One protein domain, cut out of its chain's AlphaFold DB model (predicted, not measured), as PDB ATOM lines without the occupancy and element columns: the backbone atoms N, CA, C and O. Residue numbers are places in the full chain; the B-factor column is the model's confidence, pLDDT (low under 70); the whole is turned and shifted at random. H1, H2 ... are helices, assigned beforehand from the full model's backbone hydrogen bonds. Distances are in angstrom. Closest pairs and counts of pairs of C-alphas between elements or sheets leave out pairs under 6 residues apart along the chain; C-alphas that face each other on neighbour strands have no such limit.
ATOM      1  N   ILE A  17      -0.270 -33.372  38.901       93.56
ATOM      2  CA  ILE A  17       0.335 -32.176  38.293       93.56
ATOM      3  C   ILE A  17       0.951 -32.468  36.918       93.56
ATOM      4  O   ILE A  17       0.697 -31.721  35.987       93.56
ATOM      5  N   GLU A  18       1.681 -33.571  36.749       92.12
ATOM      6  CA  GLU A  18       2.254 -33.923  35.435       92.12
ATOM      7  C   GLU A  18       1.160 -34.307  34.441       92.12
ATOM      8  O   GLU A  18       1.141 -33.829  33.316       92.12
ATOM      9  N   ARG A  19       0.159 -35.075  34.886       91.50
ATOM     10  CA  ARG A  19      -0.954 -35.478  34.013       91.50
ATOM     11  C   ARG A  19      -1.808 -34.307  33.525       91.50
ATOM     12  O   ARG A  19      -2.433 -34.439  32.476       91.50
ATOM     13  N   VAL A  20      -1.942 -33.238  34.318       93.38
ATOM     14  CA  VAL A  20      -2.641 -32.020  33.875       93.38
ATOM     15  C   VAL A  20      -1.722 -31.149  33.031       93.38
ATOM     16  O   VAL A  20      -2.193 -30.605  32.042       93.38
ATOM     17  N   ALA A  21      -0.423 -31.096  33.343       93.31
ATOM     18  CA  ALA A  21       0.552 -30.397  32.515       93.31
ATOM     19  C   ALA A  21       0.543 -30.932  31.078       93.31
ATOM     20  O   ALA A  21       0.357 -30.158  30.149       93.31
ATOM     21  N   ASP A  22       0.611 -32.255  30.913       91.62
ATOM     22  CA  ASP A  22       0.578 -32.899  29.597       91.62
ATOM     23  C   ASP A  22      -0.754 -32.679  28.862       91.62
ATOM     24  O   ASP A  22      -0.803 -32.632  27.638       91.62
ATOM     25  N   ARG A  23      -1.866 -32.596  29.601       91.62
ATOM     26  CA  ARG A  23      -3.212 -32.504  29.017       91.62
ATOM     27  C   ARG A  23      -3.537 -31.119  28.487       91.62
ATOM     28  O   ARG A  23      -4.228 -31.021  27.484       91.62
ATOM     29  N   TYR A  24      -3.098 -30.103  29.213       92.38
ATOM     30  CA  TYR A  24      -3.374 -28.700  28.928       92.38
ATOM     31  C   TYR A  24      -2.161 -28.002  28.294       92.38
ATOM     32  O   TYR A  24      -2.084 -26.783  28.314       92.38
ATOM     33  N   ASP A  25      -1.187 -28.780  27.803       92.31
ATOM     34  CA  ASP A  25       0.083 -28.311  27.229       92.31
ATOM     35  C   ASP A  25       0.820 -27.268  28.099       92.31
ATOM     36  O   ASP A  25       1.509 -26.361  27.632       92.31
ATOM     37  N   LEU A  26       0.707 -27.405  29.425       93.31
ATOM     38  CA  LEU A  26       1.343 -26.516  30.397       93.31
ATOM     39  C   LEU A  26       2.779 -26.974  30.657       93.31
ATOM     40  O   LEU A  26       3.146 -27.401  31.758       93.31
ATOM     41  N   SER A  27       3.603 -26.887  29.619       92.00
ATOM     42  CA  SER A  27       5.024 -27.221  29.682       92.00
ATOM     43  C   SER A  27       5.723 -26.478  30.831       92.00
ATOM     44  O   SER A  27       5.541 -25.278  31.029       92.00
ATOM     45  N   GLY A  28       6.514 -27.204  31.627       91.62
ATOM     46  CA  GLY A  28       7.255 -26.643  32.765       91.62
ATOM     47  C   GLY A  28       6.441 -26.411  34.047       91.62
ATOM     48  O   GLY A  28       7.032 -26.065  35.068       91.62
ATOM     49  N   LEU A  29       5.125 -26.678  34.057       95.00
ATOM     50  CA  LEU A  29       4.250 -26.456  35.223       95.00
ATOM     51  C   LEU A  29       4.787 -27.075  36.521       95.00
ATOM     52  O   LEU A  29       4.700 -26.482  37.594       95.00
ATOM     53  N   GLY A  30       5.340 -28.284  36.437       93.00
ATOM     54  CA  GLY A  30       5.890 -28.971  37.600       93.00
ATOM     55  C   GLY A  30       7.091 -28.251  38.215       93.00
ATOM     56  O   GLY A  30       7.170 -28.108  39.436       93.00
ATOM     57  N   ASP A  31       8.011 -27.779  37.377       93.75
ATOM     58  CA  ASP A  31       9.208 -27.070  37.834       93.75
ATOM     59  C   ASP A  31       8.834 -25.676  38.363       93.75
ATOM     60  O   ASP A  31       9.288 -25.285  39.438       93.75
ATOM     61  N   ASP A  32       7.899 -24.999  37.690       94.25
ATOM     62  CA  ASP A  32       7.284 -23.738  38.116       94.25
ATOM     63  C   ASP A  32       6.705 -23.809  39.536       94.25
ATOM     64  O   ASP A  32       6.928 -22.913  40.358       94.25
ATOM     65  N   VAL A  33       5.950 -24.876  39.819       95.56
ATOM     66  CA  VAL A  33       5.333 -25.126  41.128       95.56
ATOM     67  C   VAL A  33       6.402 -25.310  42.203       95.56
ATOM     68  O   VAL A  33       6.285 -24.750  43.295       95.56
ATOM     69  N   VAL A  34       7.461 -26.069  41.910       94.06
ATOM     70  CA  VAL A  34       8.563 -26.295  42.855       94.06
ATOM     71  C   VAL A  34       9.336 -25.004  43.124       94.06
ATOM     72  O   VAL A  34       9.604 -24.692  44.288       94.06
ATOM     73  N   ALA A  35       9.673 -24.246  42.079       93.50
ATOM     74  CA  ALA A  35      10.445 -23.015  42.190       93.50
ATOM     75  C   ALA A  35       9.710 -21.967  43.037       93.50
ATOM     76  O   ALA A  35      10.267 -21.469  44.019       93.50
ATOM     77  N   ARG A  36       8.426 -21.721  42.750       94.19
ATOM     78  CA  ARG A  36       7.574 -20.792  43.515       94.19
ATOM     79  C   ARG A  36       7.319 -21.261  44.944       94.19
ATOM     80  O   ARG A  36       7.340 -20.459  45.872       94.19
ATOM     81  N   TRP A  37       7.149 -22.564  45.176       93.81
ATOM     82  CA  TRP A  37       6.996 -23.069  46.546       93.81
ATOM     83  C   TRP A  37       8.249 -22.835  47.402       93.81
ATOM     84  O   TRP A  37       8.164 -22.542  48.601       93.81
ATOM     85  N   LEU A  38       9.427 -22.962  46.791       89.19
ATOM     86  CA  LEU A  38      10.708 -22.757  47.460       89.19
ATOM     87  C   LEU A  38      11.168 -21.293  47.472       89.19
ATOM     88  O   LEU A  38      12.091 -20.994  48.228       89.19
ATOM     89  N   GLY A  39      10.548 -20.407  46.686       90.12
ATOM     90  CA  GLY A  39      11.034 -19.043  46.461       90.12
ATOM     91  C   GLY A  39      12.404 -19.030  45.772       90.12
ATOM     92  O   GLY A  39      13.338 -18.386  46.246       90.12
ATOM     93  N   LYS A  40      12.566 -19.848  44.727       88.06
ATOM     94  CA  LYS A  40      13.802 -19.996  43.942       88.06
ATOM     95  C   LYS A  40      13.593 -19.523  42.507       88.06
ATOM     96  O   LYS A  40      12.475 -19.233  42.101       88.06
ATOM     97  N   ASP A  41      14.690 -19.432  41.757       87.19
ATOM     98  CA  ASP A  41      14.683 -19.119  40.321       87.19
ATOM     99  C   ASP A  41      14.011 -17.775  39.985       87.19
ATOM    100  O   ASP A  41      13.393 -17.604  38.941       87.19
ATOM    101  N   GLY A  42      14.153 -16.800  40.890       86.06
ATOM    102  CA  GLY A  42      13.603 -15.451  40.733       86.06
ATOM    103  C   GLY A  42      12.149 -15.295  41.179       86.06
ATOM    104  O   GLY A  42      11.621 -14.189  41.091       86.06
ATOM    105  N   TYR A  43      11.513 -16.353  41.689       88.50
ATOM    106  CA  TYR A  43      10.159 -16.281  42.227       88.50
ATOM    107  C   TYR A  43      10.136 -15.926  43.710       88.50
ATOM    108  O   TYR A  43      10.951 -16.407  44.503       88.50
ATOM    109  N   GLU A  44       9.135 -15.138  44.096       86.62
ATOM    110  CA  GLU A  44       8.737 -15.044  45.494       86.62
ATOM    111  C   GLU A  44       8.142 -16.370  45.971       86.62
ATOM    112  O   GLU A  44       7.676 -17.208  45.197       86.62
ATOM    113  N   GLN A  45       8.192 -16.569  47.281       88.00
ATOM    114  CA  GLN A  45       7.672 -17.776  47.890       88.00
ATOM    115  C   GLN A  45       6.143 -17.745  47.980       88.00
ATOM    116  O   GLN A  45       5.583 -16.917  48.693       88.00
ATOM    117  N   GLU A  46       5.489 -18.733  47.374       89.31
ATOM    118  CA  GLU A  46       4.030 -18.890  47.401       89.31
ATOM    119  C   GLU A  46       3.579 -20.004  48.364       89.31
ATOM    120  O   GLU A  46       4.290 -20.992  48.615       89.31
ATOM    121  N   SER A  47       2.379 -19.858  48.936       88.00
ATOM    122  CA  SER A  47       1.781 -20.916  49.754       88.00
ATOM    123  C   SER A  47       1.263 -22.064  48.878       88.00
ATOM    124  O   SER A  47       1.001 -21.910  47.690       88.00
ATOM    125  N   LEU A  48       1.073 -23.251  49.464       92.00
ATOM    126  CA  LEU A  48       0.518 -24.403  48.735       92.00
ATOM    127  C   LEU A  48      -0.909 -24.159  48.223       92.00
ATOM    128  O   LEU A  48      -1.334 -24.833  47.288       92.00
ATOM    129  N   ARG A  49      -1.654 -23.259  48.877       89.44
ATOM    130  CA  ARG A  49      -3.008 -22.889  48.463       89.44
ATOM    131  C   ARG A  49      -2.939 -21.953  47.259       89.44
ATOM    132  O   ARG A  49      -3.502 -22.308  46.235       89.44
ATOM    133  N   ASP A  50      -2.138 -20.892  47.343       91.44
ATOM    134  CA  ASP A  50      -1.953 -19.942  46.233       91.44
ATOM    135  C   ASP A  50      -1.415 -20.646  44.981       91.44
ATOM    136  O   ASP A  50      -1.867 -20.391  43.871       91.44
ATOM    137  N   LEU A  51      -0.509 -21.615  45.156       95.69
ATOM    138  CA  LEU A  51      -0.026 -22.448  44.055       95.69
ATOM    139  C   LEU A  51      -1.121 -23.316  43.440       95.69
ATOM    140  O   LEU A  51      -1.127 -23.506  42.228       95.69
ATOM    141  N   ALA A  52      -2.021 -23.878  44.249       94.75
ATOM    142  CA  ALA A  52      -3.137 -24.651  43.717       94.75
ATOM    143  C   ALA A  52      -4.076 -23.751  42.905       94.75
ATOM    144  O   ALA A  52      -4.436 -24.120  41.791       94.75
ATOM    145  N   ASP A  53      -4.394 -22.566  43.426       92.25
ATOM    146  CA  ASP A  53      -5.251 -21.589  42.755       92.25
ATOM    147  C   ASP A  53      -4.610 -21.117  41.439       92.25
ATOM    148  O   ASP A  53      -5.228 -21.223  40.384       92.25
ATOM    149  N   ARG A  54      -3.316 -20.775  41.449       93.69
ATOM    150  CA  ARG A  54      -2.548 -20.418  40.245       93.69
ATOM    151  C   ARG A  54      -2.533 -21.508  39.182       93.69
ATOM    152  O   ARG A  54      -2.644 -21.232  37.989       93.69
ATOM    153  N   VAL A  55      -2.312 -22.755  39.594       95.69
ATOM    154  CA  VAL A  55      -2.316 -23.888  38.663       95.69
ATOM    155  C   VAL A  55      -3.713 -24.068  38.070       95.69
ATOM    156  O   VAL A  55      -3.831 -24.322  36.876       95.69
ATOM    157  N   ASN A  56      -4.763 -23.905  38.874       95.50
ATOM    158  CA  ASN A  56      -6.146 -24.016  38.419       95.50
ATOM    159  C   ASN A  56      -6.538 -22.905  37.448       95.50
ATOM    160  O   ASN A  56      -7.179 -23.196  36.445       95.50
ATOM    161  N   GLU A  57      -6.097 -21.673  37.690       92.81
ATOM    162  CA  GLU A  57      -6.258 -20.564  36.748       92.81
ATOM    163  C   GLU A  57      -5.622 -20.893  35.392       92.81
ATOM    164  O   GLU A  57      -6.295 -20.793  34.373       92.81
ATOM    165  N   ARG A  58      -4.377 -21.397  35.371       93.44
ATOM    166  CA  ARG A  58      -3.706 -21.826  34.125       93.44
ATOM    167  C   ARG A  58      -4.417 -22.985  33.425       93.44
ATOM    168  O   ARG A  58      -4.405 -23.053  32.203       93.44
ATOM    169  N   ILE A  59      -5.000 -23.914  34.185       94.00
ATOM    170  CA  ILE A  59      -5.785 -25.025  33.629       94.00
ATOM    171  C   ILE A  59      -7.051 -24.496  32.949       94.00
ATOM    172  O   ILE A  59      -7.398 -24.974  31.876       94.00
ATOM    173  N   ILE A  60      -7.744 -23.536  33.567       92.00
ATOM    174  CA  ILE A  60      -8.951 -22.931  32.992       92.00
ATOM    175  C   ILE A  60      -8.609 -22.125  31.748       92.00
ATOM    176  O   ILE A  60      -9.286 -22.282  30.738       92.00
ATOM    177  N   ASP A  61      -7.546 -21.330  31.817       89.25
ATOM    178  CA  ASP A  61      -7.050 -20.542  30.694       89.25
ATOM    179  C   ASP A  61      -6.742 -21.446  29.493       89.25
ATOM    180  O   ASP A  61      -7.374 -21.326  28.451       89.25
ATOM    181  N   ALA A  62      -5.917 -22.481  29.679       90.19
ATOM    182  CA  ALA A  62      -5.592 -23.440  28.621       90.19
ATOM    183  C   ALA A  62      -6.791 -24.276  28.135       90.19
ATOM    184  O   ALA A  62      -6.798 -24.749  27.001       90.19
ATOM    185  N   ALA A  63      -7.804 -24.504  28.976       88.81
ATOM    186  CA  ALA A  63      -9.014 -25.212  28.565       88.81
ATOM    187  C   ALA A  63      -9.912 -24.372  27.647       88.81
ATOM    188  O   ALA A  63     -10.703 -24.951  26.903       88.81
ATOM    189  N   ILE A  64      -9.828 -23.043  27.753       83.00
ATOM    190  CA  ILE A  64     -10.679 -22.089  27.035       83.00
ATOM    191  C   ILE A  64      -9.942 -21.475  25.840       83.00
ATOM    192  O   ILE A  64     -10.578 -21.238  24.820       83.00
ATOM    193  N   ASP A  65      -8.619 -21.296  25.911       68.88
ATOM    194  CA  ASP A  65      -7.788 -20.755  24.820       68.88
ATOM    195  C   ASP A  65      -7.943 -21.554  23.505       68.88
ATOM    196  O   ASP A  65      -7.887 -21.000  22.409       68.88
ATOM    197  N   ASP A  66      -8.273 -22.847  23.597       58.28
ATOM    198  CA  ASP A  66      -8.556 -23.712  22.439       58.28
ATOM    199  C   ASP A  66      -9.905 -23.388  21.742       58.28
ATOM    200  O   ASP A  66     -10.176 -23.868  20.637       58.28
ATOM    201  N   SER A  67     -10.767 -22.562  22.356       57.19
ATOM    202  CA  SER A  67     -12.073 -22.153  21.820       57.19
ATOM    203  C   SER A  67     -12.317 -20.638  21.753       57.19
ATOM    204  O   SER A  67     -13.055 -20.218  20.855       57.19
ATOM    205  N   THR A  68     -11.724 -19.802  22.622       61.06
ATOM    206  CA  THR A  68     -11.771 -18.317  22.605       61.06
ATOM    207  C   THR A  68     -10.711 -17.705  23.548       61.06
ATOM    208  O   THR A  68     -10.520 -18.193  24.652       61.06
ATOM    209  N   ASN A  69     -10.073 -16.587  23.170       65.19
ATOM    210  CA  ASN A  69      -9.138 -15.860  24.052       65.19
ATOM    211  C   ASN A  69      -9.866 -15.220  25.252       65.19
ATOM    212  O   ASN A  69     -10.764 -14.397  25.044       65.19
ATOM    213  N   LEU A  70      -9.431 -15.516  26.480       73.25
ATOM    214  CA  LEU A  70      -9.915 -14.859  27.702       73.25
ATOM    215  C   LEU A  70      -9.308 -13.464  27.903       73.25
ATOM    216  O   LEU A  70      -8.172 -13.184  27.509       73.25
ATOM    217  N   LEU A  71     -10.055 -12.586  28.574       76.00
ATOM    218  CA  LEU A  71      -9.517 -11.347  29.136       76.00
ATOM    219  C   LEU A  71      -8.804 -11.608  30.469       76.00
ATOM    220  O   LEU A  71      -9.064 -12.587  31.174       76.00
ATOM    221  N   ASP A  72      -7.924 -10.679  30.843       72.56
ATOM    222  CA  ASP A  72      -7.211 -10.739  32.120       72.56
ATOM    223  C   ASP A  72      -8.190 -10.842  33.305       72.56
ATOM    224  O   ASP A  72      -9.158 -10.084  33.413       72.56
ATOM    225  N   GLY A  73      -7.945 -11.812  34.188       71.75
ATOM    226  CA  GLY A  73      -8.783 -12.109  35.353       71.75
ATOM    227  C   GLY A  73     -10.021 -12.982  35.098       71.75
ATOM    228  O   GLY A  73     -10.628 -13.448  36.067       71.75
ATOM    229  N   GLU A  74     -10.393 -13.281  33.849       82.69
ATOM    230  CA  GLU A  74     -11.569 -14.123  33.570       82.69
ATOM    231  C   GLU A  74     -11.364 -15.570  34.026       82.69
ATOM    232  O   GLU A  74     -12.258 -16.137  34.655       82.69
ATOM    233  N   ALA A  75     -10.172 -16.139  33.820       85.19
ATOM    234  CA  ALA A  75      -9.845 -17.485  34.293       85.19
ATOM    235  C   ALA A  75     -10.001 -17.616  35.820       85.19
ATOM    236  O   ALA A  75     -10.597 -18.578  36.311       85.19
ATOM    237  N   ALA A  76      -9.539 -16.613  36.574       84.12
ATOM    238  CA  ALA A  76      -9.686 -16.561  38.028       84.12
ATOM    239  C   ALA A  76     -11.155 -16.431  38.454       84.12
ATOM    240  O   ALA A  76     -11.600 -17.104  39.387       84.12
ATOM    241  N   ASN A  77     -11.942 -15.616  37.748       86.38
ATOM    242  CA  ASN A  77     -13.370 -15.498  38.029       86.38
ATOM    243  C   ASN A  77     -14.124 -16.802  37.725       86.38
ATOM    244  O   ASN A  77     -14.943 -17.227  38.536       86.38
ATOM    245  N   ILE A  78     -13.831 -17.471  36.610       89.00
ATOM    246  CA  ILE A  78     -14.432 -18.767  36.263       89.00
ATOM    247  C   ILE A  78     -14.050 -19.820  37.308       89.00
ATOM    248  O   ILE A  78     -14.926 -20.528  37.803       89.00
ATOM    249  N   TYR A  79     -12.776 -19.889  37.711       89.44
ATOM    250  CA  TYR A  79     -12.335 -20.778  38.788       89.44
ATOM    251  C   TYR A  79     -13.137 -20.549  40.069       89.44
ATOM    252  O   TYR A  79     -13.663 -21.502  40.655       89.44
ATOM    253  N   ARG A  80     -13.279 -19.282  40.472       88.56
ATOM    254  CA  ARG A  80     -14.068 -18.886  41.638       88.56
ATOM    255  C   ARG A  80     -15.520 -19.332  41.489       88.56
ATOM    256  O   ARG A  80     -16.035 -19.982  42.386       88.56
ATOM    257  N   LEU A  81     -16.167 -19.075  40.353       90.00
ATOM    258  CA  LEU A  81     -17.554 -19.489  40.112       90.00
ATOM    259  C   LEU A  81     -17.745 -21.012  40.147       90.00
ATOM    260  O   LEU A  81     -18.815 -21.480  40.522       90.00
ATOM    261  N   LEU A  82     -16.737 -21.799  39.768       88.38
ATOM    262  CA  LEU A  82     -16.833 -23.261  39.784       88.38
ATOM    263  C   LEU A  82     -16.560 -23.883  41.158       88.38
ATOM    264  O   LEU A  82     -17.020 -24.998  41.416       88.38
ATOM    265  N   THR A  83     -15.791 -23.208  42.017       85.25
ATOM    266  CA  THR A  83     -15.230 -23.818  43.237       85.25
ATOM    267  C   THR A  83     -15.562 -23.107  44.539       85.25
ATOM    268  O   THR A  83     -15.453 -23.735  45.595       85.25
ATOM    269  N   ALA A  84     -15.951 -21.835  44.489       81.31
ATOM    270  CA  ALA A  84     -16.308 -21.081  45.676       81.31
ATOM    271  C   ALA A  84     -17.615 -21.601  46.281       81.31
ATOM    272  O   ALA A  84     -18.571 -21.935  45.579       81.31
ATOM    273  N   ASP A  85     -17.617 -21.642  47.608       71.81
ATOM    274  CA  ASP A  85     -18.753 -21.991  48.466       71.81
ATOM    275  C   ASP A  85     -19.008 -20.822  49.437       71.81
ATOM    276  O   ASP A  85     -19.226 -21.010  50.632       71.81
ATOM    277  N   ASP A  86     -18.824 -19.594  48.935       76.44
ATOM    278  CA  ASP A  86     -19.080 -18.349  49.656       76.44
ATOM    279  C   ASP A  86     -20.455 -17.771  49.291       76.44
ATOM    280  O   ASP A  86     -21.042 -18.109  48.262       76.44
ATOM    281  N   ASP A  87     -20.981 -16.897  50.155       73.31
ATOM    282  CA  ASP A  87     -22.320 -16.310  50.002       73.31
ATOM    283  C   ASP A  87     -22.464 -15.459  48.719       73.31
ATOM    284  O   ASP A  87     -23.584 -15.185  48.279       73.31
ATOM    285  N   ASP A  88     -21.344 -15.071  48.094       77.31
ATOM    286  CA  ASP A  88     -21.302 -14.273  46.867       77.31
ATOM    287  C   ASP A  88     -21.440 -15.131  45.593       77.31
ATOM    288  O   ASP A  88     -21.684 -14.590  44.509       77.31
ATOM    289  N   VAL A  89     -21.292 -16.459  45.687       84.19
ATOM    290  CA  VAL A  89     -21.455 -17.390  44.562       84.19
ATOM    291  C   VAL A  89     -22.679 -18.274  44.766       84.19
ATOM    292  O   VAL A  89     -22.668 -19.293  45.451       84.19
ATOM    293  N   THR A  90     -23.763 -17.919  44.079       85.94
ATOM    294  CA  THR A  90     -24.998 -18.711  44.120       85.94
ATOM    295  C   THR A  90     -24.918 -19.947  43.220       85.94
ATOM    296  O   THR A  90     -24.249 -19.948  42.185       85.94
ATOM    297  N   VAL A  91     -25.709 -20.980  43.530       86.06
ATOM    298  CA  VAL A  91     -25.875 -22.175  42.672       86.06
ATOM    299  C   VAL A  91     -26.284 -21.808  41.237       86.06
ATOM    300  O   VAL A  91     -25.867 -22.471  40.284       86.06
ATOM    301  N   GLY A  92     -27.070 -20.737  41.068       87.00
ATOM    302  CA  GLY A  92     -27.451 -20.212  39.754       87.00
ATOM    303  C   GLY A  92     -26.242 -19.733  38.952       87.00
ATOM    304  O   GLY A  92     -26.066 -20.162  37.815       87.00
ATOM    305  N   MET A  93     -25.360 -18.947  39.576       87.19
ATOM    306  CA  MET A  93     -24.124 -18.457  38.951       87.19
ATOM    307  C   MET A  93     -23.174 -19.603  38.590       87.19
ATOM    308  O   MET A  93     -22.602 -19.606  37.502       87.19
ATOM    309  N   GLN A  94     -23.046 -20.622  39.450       88.38
ATOM    310  CA  GLN A  94     -22.241 -21.799  39.105       88.38
ATOM    311  C   GLN A  94     -22.835 -22.562  37.912       88.38
ATOM    312  O   GLN A  94     -22.108 -23.074  37.065       88.38
ATOM    313  N   THR A  95     -24.165 -22.677  37.850       90.94
ATOM    314  CA  THR A  95     -24.859 -23.358  36.748       90.94
ATOM    315  C   THR A  95     -24.667 -22.607  35.434       90.94
ATOM    316  O   THR A  95     -24.374 -23.233  34.417       90.94
ATOM    317  N   GLU A  96     -24.779 -21.281  35.460       88.75
ATOM    318  CA  GLU A  96     -24.538 -20.415  34.306       88.75
ATOM    319  C   GLU A  96     -23.089 -20.517  33.817       88.75
ATOM    320  O   GLU A  96     -22.869 -20.766  32.634       88.75
ATOM    321  N   ALA A  97     -22.107 -20.458  34.724       90.38
ATOM    322  CA  ALA A  97     -20.695 -20.636  34.384       90.38
ATOM    323  C   ALA A  97     -20.432 -21.995  33.712       90.38
ATOM    324  O   ALA A  97     -19.809 -22.060  32.652       90.38
ATOM    325  N   ARG A  98     -20.968 -23.090  34.271       91.94
ATOM    326  CA  ARG A  98     -20.865 -24.429  33.661       91.94
ATOM    327  C   ARG A  98     -21.523 -24.482  32.282       91.94
ATOM    328  O   ARG A  98     -21.003 -25.147  31.391       91.94
ATOM    329  N   GLN A  99     -22.666 -23.825  32.103       91.50
ATOM    330  CA  GLN A  99     -23.375 -23.819  30.827       91.50
ATOM    331  C   GLN A  99     -22.634 -23.003  29.763       91.50
ATOM    332  O   GLN A  99     -22.574 -23.454  28.620       91.50
ATOM    333  N   SER A 100     -22.038 -21.866  30.137       87.69
ATOM    334  CA  SER A 100     -21.187 -21.061  29.251       87.69
ATOM    335  C   SER A 100     -20.001 -21.883  28.755       87.69
ATOM    336  O   SER A 100     -19.846 -22.077  27.558       87.69
ATOM    337  N   LEU A 101     -19.253 -22.509  29.669       89.94
ATOM    338  CA  LEU A 101     -18.118 -23.364  29.307       89.94
ATOM    339  C   LEU A 101     -18.519 -24.515  28.372       89.94
ATOM    340  O   LEU A 101     -17.823 -24.804  27.404       89.94
ATOM    341  N   LYS A 102     -19.663 -25.163  28.627       90.56
ATOM    342  CA  LYS A 102     -20.187 -26.221  27.745       90.56
ATOM    343  C   LYS A 102     -20.548 -25.704  26.357       90.56
ATOM    344  O   LYS A 102     -20.343 -26.421  25.380       90.56
ATOM    345  N   HIS A 103     -21.124 -24.508  26.278       87.94
ATOM    346  CA  HIS A 103     -21.442 -23.860  25.010       87.94
ATOM    347  C   HIS A 103     -20.167 -23.573  24.206       87.94
ATOM    348  O   HIS A 103     -20.140 -23.819  23.003       87.94
ATOM    349  N   ASP A 104     -19.092 -23.189  24.891       85.06
ATOM    350  CA  ASP A 104     -17.786 -22.890  24.298       85.06
ATOM    351  C   ASP A 104     -16.946 -24.157  24.033       85.06
ATOM    352  O   ASP A 104     -15.746 -24.090  23.781       85.06
ATOM    353  N   GLY A 105     -17.572 -25.340  24.077       86.94
ATOM    354  CA  GLY A 105     -16.954 -26.622  23.733       86.94
ATOM    355  C   GLY A 105     -16.111 -27.259  24.840       86.94
ATOM    356  O   GLY A 105     -15.552 -28.340  24.635       86.94
ATOM    357  N   VAL A 106     -16.044 -26.654  26.028       89.94
ATOM    358  CA  VAL A 106     -15.227 -27.146  27.141       89.94
ATOM    359  C   VAL A 106     -15.903 -28.334  27.831       89.94
ATOM    360  O   VAL A 106     -17.067 -28.292  28.237       89.94
ATOM    361  N   ASN A 107     -15.143 -29.412  28.039       90.75
ATOM    362  CA  ASN A 107     -15.581 -30.545  28.852       90.75
ATOM    363  C   ASN A 107     -15.478 -30.200  30.348       90.75
ATOM    364  O   ASN A 107     -14.464 -30.473  30.994       90.75
ATOM    365  N   VAL A 108     -16.533 -29.595  30.893       91.12
ATOM    366  CA  VAL A 108     -16.578 -29.105  32.281       91.12
ATOM    367  C   VAL A 108     -16.338 -30.214  33.301       91.12
ATOM    368  O   VAL A 108     -15.579 -30.030  34.247       91.12
ATOM    369  N   GLU A 109     -16.927 -31.393  33.106       90.00
ATOM    370  CA  GLU A 109     -16.771 -32.507  34.042       90.00
ATOM    371  C   GLU A 109     -15.312 -32.986  34.121       90.00
ATOM    372  O   GLU A 109     -14.825 -33.373  35.187       90.00
ATOM    373  N   ARG A 110     -14.597 -32.959  32.991       90.44
ATOM    374  CA  ARG A 110     -13.163 -33.256  32.928       90.44
ATOM    375  C   ARG A 110     -12.343 -32.149  33.585       90.44
ATOM    376  O   ARG A 110     -11.478 -32.467  34.398       90.44
ATOM    377  N   LEU A 111     -12.653 -30.892  33.267       92.25
ATOM    378  CA  LEU A 111     -11.995 -29.709  33.817       92.25
ATOM    379  C   LEU A 111     -12.047 -29.708  35.349       92.25
ATOM    380  O   LEU A 111     -11.011 -29.664  36.007       92.25
ATOM    381  N   GLU A 112     -13.237 -29.875  35.928       91.25
ATOM    382  CA  GLU A 112     -13.427 -29.950  37.382       91.25
ATOM    383  C   GLU A 112     -12.679 -31.141  38.008       91.25
ATOM    384  O   GLU A 112     -12.138 -31.046  39.113       91.25
ATOM    385  N   ALA A 113     -12.608 -32.277  37.305       91.19
ATOM    386  CA  ALA A 113     -11.849 -33.436  37.768       91.19
ATOM    387  C   ALA A 113     -10.330 -33.189  37.764       91.19
ATOM    388  O   ALA A 113      -9.610 -33.829  38.543       91.19
ATOM    389  N   ASP A 114      -9.844 -32.263  36.940       93.62
ATOM    390  CA  ASP A 114      -8.434 -31.910  36.797       93.62
ATOM    391  C   ASP A 114      -7.965 -30.809  37.739       93.62
ATOM    392  O   ASP A 114      -6.775 -30.783  38.056       93.62
ATOM    393  N   LEU A 115      -8.882 -30.027  38.316       94.25
ATOM    394  CA  LEU A 115      -8.543 -29.005  39.306       94.25
ATOM    395  C   LEU A 115      -7.687 -29.567  40.450       94.25
ATOM    396  O   LEU A 115      -7.985 -30.588  41.085       94.25
ATOM    397  N   ILE A 116      -6.565 -28.910  40.686       93.75
ATOM    398  CA  ILE A 116      -5.534 -29.235  41.653       93.75
ATOM    399  C   ILE A 116      -5.944 -28.731  43.032       93.75
ATOM    400  O   ILE A 116      -6.438 -27.625  43.214       93.75
ATOM    401  N   THR A 117      -5.712 -29.569  44.037       91.75
ATOM    402  CA  THR A 117      -5.889 -29.200  45.443       91.75
ATOM    403  C   THR A 117      -4.541 -28.877  46.073       91.75
ATOM    404  O   THR A 117      -3.517 -29.410  45.640       91.75
ATOM    405  N   TYR A 118      -4.529 -28.118  47.175       89.94
ATOM    406  CA  TYR A 118      -3.295 -27.874  47.941       89.94
ATOM    407  C   TYR A 118      -2.569 -29.184  48.312       89.94
ATOM    408  O   TYR A 118      -1.342 -29.246  48.308       89.94
ATOM    409  N   GLN A 119      -3.320 -30.258  48.600       89.62
ATOM    410  CA  GLN A 119      -2.748 -31.565  48.928       89.62
ATOM    411  C   GLN A 119      -2.063 -32.204  47.714       89.62
ATOM    412  O   GLN A 119      -1.056 -32.889  47.863       89.62
ATOM    413  N   SER A 120      -2.587 -31.968  46.507       92.81
ATOM    414  CA  SER A 120      -1.964 -32.430  45.263       92.81
ATOM    415  C   SER A 120      -0.627 -31.724  45.029       92.81
ATOM    416  O   SER A 120       0.346 -32.388  44.682       92.81
ATOM    417  N   VAL A 121      -0.560 -30.412  45.296       93.00
ATOM    418  CA  VAL A 121       0.690 -29.631  45.266       93.00
ATOM    419  C   VAL A 121       1.674 -30.139  46.316       93.00
ATOM    420  O   VAL A 121       2.828 -30.413  45.997       93.00
ATOM    421  N   TYR A 122       1.213 -30.339  47.554       89.38
ATOM    422  CA  TYR A 122       2.045 -30.863  48.636       89.38
ATOM    423  C   TYR A 122       2.679 -32.208  48.268       89.38
ATOM    424  O   TYR A 122       3.900 -32.333  48.323       89.38
ATOM    425  N   ASN A 123       1.866 -33.188  47.859       87.81
ATOM    426  CA  ASN A 123       2.346 -34.522  47.497       87.81
ATOM    427  C   ASN A 123       3.287 -34.462  46.285       87.81
ATOM    428  O   ASN A 123       4.281 -35.179  46.237       87.81
ATOM    429  N   TYR A 124       3.008 -33.592  45.310       91.25
ATOM    430  CA  TYR A 124       3.894 -33.418  44.165       91.25
ATOM    431  C   TYR A 124       5.275 -32.914  44.583       91.25
ATOM    432  O   TYR A 124       6.291 -33.510  44.232       91.25
ATOM    433  N   CYS A 125       5.326 -31.853  45.382       89.88
ATOM    434  CA  CYS A 125       6.588 -31.292  45.831       89.88
ATOM    435  C   CYS A 125       7.339 -32.257  46.764       89.88
ATOM    436  O   CYS A 125       8.523 -32.525  46.561       89.88
ATOM    437  N   LYS A 126       6.657 -32.802  47.774       83.50
ATOM    438  CA  LYS A 126       7.267 -33.643  48.811       83.50
ATOM    439  C   LYS A 126       7.566 -35.054  48.337       83.50
ATOM    440  O   LYS A 126       8.709 -35.487  48.430       83.50
ATOM    441  N   ASP A 127       6.547 -35.763  47.871       82.06
ATOM    442  CA  ASP A 127       6.628 -37.207  47.655       82.06
ATOM    443  C   ASP A 127       7.184 -37.523  46.267       82.06
ATOM    444  O   ASP A 127       7.943 -38.476  46.111       82.06
ATOM    445  N   HIS A 128       6.831 -36.719  45.258       85.62
ATOM    446  CA  HIS A 128       7.263 -36.960  43.879       85.62
ATOM    447  C   HIS A 128       8.579 -36.260  43.530       85.62
ATOM    448  O   HIS A 128       9.486 -36.887  42.991       85.62
ATOM    449  N   ARG A 129       8.721 -34.971  43.857       87.69
ATOM    450  CA  ARG A 129       9.936 -34.188  43.567       87.69
ATOM    451  C   ARG A 129      10.969 -34.209  44.696       87.69
ATOM    452  O   ARG A 129      12.070 -33.697  44.510       87.69
TER     453      ARG A 129
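AT A GLANCE: This is residues 17 to 129 of the 231 residues of an uncharacterized protein of Haloquadratum walsbyi J07HQW1 (UniProt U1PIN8). A long helix, H3, runs through the middle of the domain, with H2 and H7 packed on its first part, H4 packed across its later part, and H1 folded back beside H2. H5 makes the far end beyond H4, and the short helices H1 and H6, with H7, lie along one side of the body formed by H2, H3, H4 and H5. The printed part has 113 residues with seven named helices, H1 to H7 in order along the chain, and no named strand; the class is all helix, and the helix packing is mostly crossed. It is compact, with a radius of gyration of the C-alphas of 14.4 A, and spans 40 by 31 by 25 A.

HOW THE PARTS SIT: H1, residues 17 to 23, and H2, residues 29 to 38, form a helical hairpin, at a shallow tilt of 29 degrees; their closest C-alphas, of Ala 21 and Leu 29, are 6.0 A apart. H2 forms a second helical hairpin with H3, residues 48 to 65, at a shallow tilt of 25 degrees, and their closest C-alphas are those of Val 33 and Leu 51, 6.7 A apart. H3 is the hub, touching four other helices. H2 touches residues 48 to 55 of H3 alone. H4, residues 74 to 83, touches residues 56 to 61 of H3 alone, at a steep tilt of 65 degrees; the closest C-alphas, of Glu 57 and Ala 75, are 5.3 A apart. H5, residues 91 to 103, touches H4 at a steep tilt of 55 degrees, with the C-alphas of Leu 81 and Gln 94 closest at 5.3 A. H6, residues 108 to 114, only just touches H3, with 3 pairs of C-alphas within 8 A, the closest being Ile 60 and Leu 111 at 7.5 A. H7, residues 118 to 128, touches H3 about perpendicular, at 79 degrees, with the C-alphas of Arg 49 and Tyr 118 closest at 5.0 A. H5 is apart from H1, H2 and H7. In H1 to H7 every O i to N i+4 pair is within hydrogen-bond range.

IN THESE COORDINATES: H1 begins at C-alpha 17, (0.335, -32.176, 38.293). H3 is the longest helix, 25.6 A from C-alpha 48 at (0.518, -24.403, 48.735) to C-alpha 65, and H5 measures 18.3 A. H7 ends at C-alpha 128, (7.263, -36.960, 43.879).

THE WHOLE: The C-alphas farthest apart, of Asp 41 and Gly 92, are 42.2 A apart. The printed part has no cut and no long link. Mean pLDDT of the printed part is 87.8; residues 65 to 69, of which 65 belongs to H3, are under 70.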